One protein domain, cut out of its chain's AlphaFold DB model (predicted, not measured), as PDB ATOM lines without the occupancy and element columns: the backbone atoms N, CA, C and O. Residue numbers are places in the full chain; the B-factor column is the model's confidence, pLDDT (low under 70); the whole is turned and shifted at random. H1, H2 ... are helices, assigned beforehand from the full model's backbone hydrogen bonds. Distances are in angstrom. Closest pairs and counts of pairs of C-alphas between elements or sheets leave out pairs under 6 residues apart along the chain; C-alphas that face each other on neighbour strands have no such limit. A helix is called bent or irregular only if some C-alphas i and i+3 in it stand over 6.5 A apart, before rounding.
ATOM      1  N   ASN A 116     117.169 107.347 133.495       86.38
ATOM      2  CA  ASN A 116     117.689 106.784 132.247       86.38
ATOM      3  C   ASN A 116     118.746 105.671 132.411       86.38
ATOM      4  O   ASN A 116     119.291 105.213 131.416       86.38
ATOM      5  N   LEU A 117     119.033 105.217 133.641       87.00
ATOM      6  CA  LEU A 117     120.084 104.231 133.935       87.00
ATOM      7  C   LEU A 117     119.581 102.784 134.004       87.00
ATOM      8  O   LEU A 117     120.348 101.868 133.745       87.00
ATOM      9  N   CYS A 118     118.332 102.573 134.441       91.38
ATOM     10  CA  CYS A 118     117.801 101.242 134.780       91.38
ATOM     11  C   CYS A 118     118.754 100.377 135.638       91.38
ATOM     12  O   CYS A 118     118.804  99.163 135.478       91.38
ATOM     13  N   LEU A 119     119.469 100.997 136.583       93.81
ATOM     14  CA  LEU A 119     120.504 100.342 137.385       93.81
ATOM     15  C   LEU A 119     120.167 100.374 138.883       93.81
ATOM     16  O   LEU A 119     119.835 101.434 139.439       93.81
ATOM     17  N   LEU A 120     120.257  99.216 139.535       95.06
ATOM     18  CA  LEU A 120     120.183  99.073 140.989       95.06
ATOM     19  C   LEU A 120     121.569  99.251 141.627       95.06
ATOM     20  O   LEU A 120     122.600  99.232 140.965       95.06
ATOM     21  N   SER A 121     121.596  99.476 142.935       94.00
ATOM     22  CA  SER A 121     122.787  99.808 143.718       94.00
ATOM     23  C   SER A 121     123.805  98.677 143.861       94.00
ATOM     24  O   SER A 121     124.917  98.938 144.319       94.00
ATOM     25  N   ASP A 122     123.414  97.459 143.502       94.31
ATOM     26  CA  ASP A 122     124.245  96.258 143.409       94.31
ATOM     27  C   ASP A 122     124.764  96.014 141.978       94.31
ATOM     28  O   ASP A 122     125.395  94.996 141.720       94.31
ATOM     29  N   GLY A 123     124.494  96.930 141.041       93.38
ATOM     30  CA  GLY A 123     124.893  96.811 139.637       93.38
ATOM     31  C   GLY A 123     123.932  95.988 138.775       93.38
ATOM     32  O   GLY A 123     124.109  95.931 137.561       93.38
ATOM     33  N   SER A 124     122.890  95.391 139.359       95.19
ATOM     34  CA  SER A 124     121.901  94.630 138.598       95.19
ATOM     35  C   SER A 124     120.917  95.530 137.842       95.19
ATOM     36  O   SER A 124     120.684  96.699 138.181       95.19
ATOM     37  N   PHE A 125     120.309  94.972 136.795       93.38
ATOM     38  CA  PHE A 125     119.323  95.667 135.974       93.38
ATOM     39  C   PHE A 125     117.975  95.833 136.699       93.38
ATOM     40  O   PHE A 125     117.408  94.894 137.258       93.38
ATOM     41  N   CYS A 126     117.409  97.039 136.641       91.94
ATOM     42  CA  CYS A 126     116.107  97.362 137.213       91.94
ATOM     43  C   CYS A 126     114.966  96.989 136.247       91.94
ATOM     44  O   CYS A 126     114.609  97.739 135.330       91.94
ATOM     45  N   SER A 127     114.350  95.830 136.488       86.56
ATOM     46  CA  SER A 127     113.263  95.284 135.661       86.56
ATOM     47  C   SER A 127     111.912  95.990 135.827       86.56
ATOM     48  O   SER A 127     111.066  95.939 134.943       86.56
ATOM     49  N   LYS A 128     111.673  96.672 136.943       85.38
ATOM     50  CA  LYS A 128     110.439  97.433 137.172       85.38
ATOM     51  C   LYS A 128     110.713  98.498 138.202       85.38
ATOM     52  O   LYS A 128     111.355  98.211 139.211       85.38
ATOM     53  N   CYS A 129     110.180  99.698 138.002       84.69
ATOM     54  CA  CYS A 129     110.245 100.671 139.072       84.69
ATOM     55  C   CYS A 129     109.050 100.553 140.014       84.69
ATOM     56  O   CYS A 129     107.917 100.848 139.645       84.69
ATOM     57  N   ASN A 130     109.335 100.084 141.223       86.88
ATOM     58  CA  ASN A 130     108.435 100.010 142.364       86.88
ATOM     59  C   ASN A 130     109.167 100.577 143.590       86.88
ATOM     60  O   ASN A 130     110.378 100.790 143.536       86.88
ATOM     61  N   LEU A 131     108.460 100.793 144.703       86.00
ATOM     62  CA  LEU A 131     109.044 101.349 145.931       86.00
ATOM     63  C   LEU A 131     110.335 100.632 146.358       86.00
ATOM     64  O   LEU A 131     111.353 101.289 146.570       86.00
ATOM     65  N   ARG A 132     110.337  99.292 146.382       90.00
ATOM     66  CA  ARG A 132     111.519  98.482 146.728       90.00
ATOM     67  C   ARG A 132     112.724  98.807 145.837       90.00
ATOM     68  O   ARG A 132     113.828  99.019 146.335       90.00
ATOM     69  N   ASN A 133     112.517  98.871 144.526       90.81
ATOM     70  CA  ASN A 133     113.572  99.158 143.558       90.81
ATOM     71  C   ASN A 133     113.968 100.640 143.530       90.81
ATOM     72  O   ASN A 133     115.106 100.947 143.187       90.81
ATOM     73  N   ILE A 134     113.085 101.558 143.935       88.94
ATOM     74  CA  ILE A 134     113.419 102.978 144.099       88.94
ATOM     75  C   ILE A 134     114.454 103.153 145.215       88.94
ATOM     76  O   ILE A 134     115.473 103.803 144.992       88.94
ATOM     77  N   PHE A 135     114.255 102.534 146.383       89.00
ATOM     78  CA  PHE A 135     115.233 102.607 147.481       89.00
ATOM     79  C   PHE A 135     116.573 101.954 147.124       89.00
ATOM     80  O   PHE A 135     117.626 102.404 147.572       89.00
ATOM     81  N   ARG A 136     116.544 100.929 146.266       92.50
ATOM     82  CA  ARG A 136     117.739 100.279 145.711       92.50
ATOM     83  C   ARG A 136     118.279 100.959 144.453       92.50
ATOM     84  O   ARG A 136     119.257 100.482 143.900       92.50
ATOM     85  N   CYS A 137     117.686 102.045 143.964       92.81
ATOM     86  CA  CYS A 137     118.136 102.676 142.727       92.81
ATOM     87  C   CYS A 137     119.537 103.280 142.908       92.81
ATOM     88  O   CYS A 137     119.780 104.020 143.867       92.81
ATOM     89  N   MET A 138     120.439 103.033 141.950       93.12
ATOM     90  CA  MET A 138     121.811 103.553 141.989       93.12
ATOM     91  C   MET A 138     121.837 105.078 142.170       93.12
ATOM     92  O   MET A 138     122.560 105.601 143.017       93.12
ATOM     93  N   LYS A 139     120.974 105.802 141.444       89.94
ATOM     94  CA  LYS A 139     120.914 107.267 141.523       89.94
ATOM     95  C   LYS A 139     120.452 107.770 142.893       89.94
ATOM     96  O   LYS A 139     120.957 108.784 143.368       89.94
ATOM     97  N   ILE A 140     119.521 107.064 143.538       90.19
ATOM     98  CA  ILE A 140     119.048 107.404 144.888       90.19
ATOM     99  C   ILE A 140     120.150 107.152 145.917       90.19
ATOM    100  O   ILE A 140     120.377 108.000 146.779       90.19
ATOM    101  N   LYS A 141     120.889 106.042 145.799       90.38
ATOM    102  CA  LYS A 141     122.019 105.733 146.690       90.38
ATOM    103  C   LYS A 141     123.125 106.790 146.612       90.38
ATOM    104  O   LYS A 141     123.632 107.190 147.652       90.38
ATOM    105  N   GLN A 142     123.440 107.270 145.408       90.81
ATOM    106  CA  GLN A 142     124.437 108.325 145.167       90.81
ATOM    107  C   GLN A 142     123.957 109.736 145.546       90.81
ATOM    108  O   GLN A 142     124.749 110.674 145.575       90.81
ATOM    109  N   SER A 143     122.659 109.922 145.794       88.81
ATOM    110  CA  SER A 143     122.113 111.228 146.158       88.81
ATOM    111  C   SER A 143     122.361 111.534 147.633       88.81
ATOM    112  O   SER A 143     122.274 110.651 148.490       88.81
ATOM    113  N   SER A 144     122.602 112.809 147.947       90.88
ATOM    114  CA  SER A 144     122.704 113.261 149.335       90.88
ATOM    115  C   SER A 144     121.407 112.999 150.103       90.88
ATOM    116  O   SER A 144     120.319 112.995 149.519       90.88
ATOM    117  N   PHE A 145     121.513 112.804 151.421       88.25
ATOM    118  CA  PHE A 145     120.381 112.473 152.296       88.25
ATOM    119  C   PHE A 145     119.180 113.410 152.093       88.25
ATOM    120  O   PHE A 145     118.072 112.939 151.851       88.25
ATOM    121  N   LEU A 146     119.424 114.724 152.039       87.88
ATOM    122  CA  LEU A 146     118.390 115.747 151.831       87.88
ATOM    123  C   LEU A 146     117.706 115.676 150.455       87.88
ATOM    124  O   LEU A 146     116.553 116.071 150.312       87.88
ATOM    125  N   ARG A 147     118.392 115.174 149.420       86.50
ATOM    126  CA  ARG A 147     117.838 115.085 148.058       86.50
ATOM    127  C   ARG A 147     117.088 113.781 147.803       86.50
ATOM    128  O   ARG A 147     116.280 113.733 146.875       86.50
ATOM    129  N   LYS A 148     117.321 112.732 148.601       89.50
ATOM    130  CA  LYS A 148     116.687 111.415 148.413       89.50
ATOM    131  C   LYS A 148     115.153 111.494 148.370       89.50
ATOM    132  O   LYS A 148     114.604 111.010 147.381       89.50
ATOM    133  N   PRO A 149     114.450 112.140 149.325       87.75
ATOM    134  CA  PRO A 149     112.987 112.206 149.288       87.75
ATOM    135  C   PRO A 149     112.467 112.897 148.023       87.75
ATOM    136  O   PRO A 149     111.573 112.383 147.358       87.75
ATOM    137  N   ILE A 150     113.099 114.006 147.623       87.12
ATOM    138  CA  ILE A 150     112.748 114.747 146.403       87.12
ATOM    139  C   ILE A 150     112.889 113.844 145.174       87.12
ATOM    140  O   ILE A 150     112.009 113.803 144.317       87.12
ATOM    141  N   HIS A 151     113.988 113.098 145.085       86.19
ATOM    142  CA  HIS A 151     114.236 112.183 143.980       86.19
ATOM    143  C   HIS A 151     113.235 111.020 143.919       86.19
ATOM    144  O   HIS A 151     112.853 110.628 142.814       86.19
ATOM    145  N   ILE A 152     112.804 110.493 145.070       88.50
ATOM    146  CA  ILE A 152     111.785 109.437 145.182       88.50
ATOM    147  C   ILE A 152     110.422 109.964 144.723       88.50
ATOM    148  O   ILE A 152     109.794 109.373 143.846       88.50
ATOM    149  N   ILE A 153     110.000 111.114 145.256       87.44
ATOM    150  CA  ILE A 153     108.717 111.750 144.927       87.44
ATOM    151  C   ILE A 153     108.653 112.085 143.434       87.44
ATOM    152  O   ILE A 153     107.696 111.725 142.748       87.44
ATOM    153  N   ARG A 154     109.711 112.706 142.890       84.00
ATOM    154  CA  ARG A 154     109.803 112.996 141.449       84.00
ATOM    155  C   ARG A 154     109.672 111.740 140.599       84.00
ATOM    156  O   ARG A 154     109.117 111.821 139.506       84.00
ATOM    157  N   TYR A 155     110.176 110.603 141.071       82.56
ATOM    158  CA  TYR A 155     110.069 109.348 140.342       82.56
ATOM    159  C   TYR A 155     108.610 108.915 140.206       82.56
ATOM    160  O   TYR A 155     108.126 108.696 139.096       82.56
ATOM    161  N   GLN A 156     107.905 108.848 141.335       85.56
ATOM    162  CA  GLN A 156     106.518 108.392 141.386       85.56
ATOM    163  C   GLN A 156     105.595 109.286 140.556       85.56
ATOM    164  O   GLN A 156     104.778 108.792 139.784       85.56
ATOM    165  N   ILE A 157     105.775 110.603 140.663       88.69
ATOM    166  CA  ILE A 157     104.923 111.581 139.983       88.69
ATOM    167  C   ILE A 157     105.097 111.539 138.456       88.69
ATOM    168  O   ILE A 157     104.122 111.698 137.721       88.69
ATOM    169  N   ASN A 158     106.321 111.340 137.956       89.81
ATOM    170  CA  ASN A 158     106.617 111.511 136.529       89.81
ATOM    171  C   ASN A 158     106.620 110.210 135.720       89.81
ATOM    172  O   ASN A 158     106.612 110.260 134.489       89.81
ATOM    173  N   GLN A 159     106.596 109.042 136.365       88.62
ATOM    174  CA  GLN A 159     106.694 107.759 135.666       88.62
ATOM    175  C   GLN A 159     105.566 107.545 134.646       88.62
ATOM    176  O   GLN A 159     105.832 107.142 133.511       88.62
ATOM    177  N   LYS A 160     104.318 107.867 135.012       90.69
ATOM    178  CA  LYS A 160     103.166 107.762 134.099       90.69
ATOM    179  C   LYS A 160     103.294 108.712 132.907       90.69
ATOM    180  O   LYS A 160     102.962 108.343 131.787       90.69
ATOM    181  N   PHE A 161     103.797 109.925 133.138       92.56
ATOM    182  CA  PHE A 161     104.041 110.880 132.061       92.56
ATOM    183  C   PHE A 161     105.070 110.330 131.072       92.56
ATOM    184  O   PHE A 161     104.766 110.252 129.889       92.56
ATOM    185  N   ARG A 162     106.239 109.894 131.558       92.75
ATOM    186  CA  ARG A 162     107.334 109.404 130.707       92.75
ATOM    187  C   ARG A 162     106.966 108.170 129.892       92.75
ATOM    188  O   ARG A 162     107.182 108.162 128.684       92.75
TER     189      ARG A 162
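This is residues 116 to 162 of the 216 residues of an uncharacterized protein of marine sediment metagenome (UniProt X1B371). What is the shape? A curved loop, residues 116 to 130, leads into two short helices, H1 and H2, and one long helix, H3, folds back along one side of them. What builds it? The printed part has 47 residues with three named helices, H1, H2, H3 in order, and no named strand: all helix. How compact is it? It is compact, with a radius of gyration of the C-alphas of 10.1 A and spans of 25 by 24 by 17 A.

Which helices meet? H1, residues 131 to 135, is close but not clearly touching to H3, residues 145 to 162; their closest C-alphas, of Ile 134 and Ile 152, are 6.7 A apart. H2, residues 138 to 141, touches H3 at residues 148 to 152 alone; the closest C-alphas, of Ile 140 and Lys 148, are 5.8 A apart. How do the backbones run? Each O i to N i+4 pair is within hydrogen-bond range in H1, and 10 of 14 in H3; H2 is too short for such a pair.

Where are the anchors? H1 begins at C-alpha 131 (109.044, 101.349, 145.931) and spans 6.5 A; H2 spans 5.2 A; H3 spans 25.4 A, ending at C-alpha 162 (107.334, 109.404, 130.707). Is H3 even? It is irregular, C-alphas 157 and 160 being 7.2 A apart, with a kink of 38 degrees near residue 156.

How large is it? The two C-alphas farthest apart, of Asp 122 and Phe 161, are 27.4 A apart. Is it unbroken and confident? The printed part has no cut, both links between helices are tight, and no printed residue is under 70 in pLDDT.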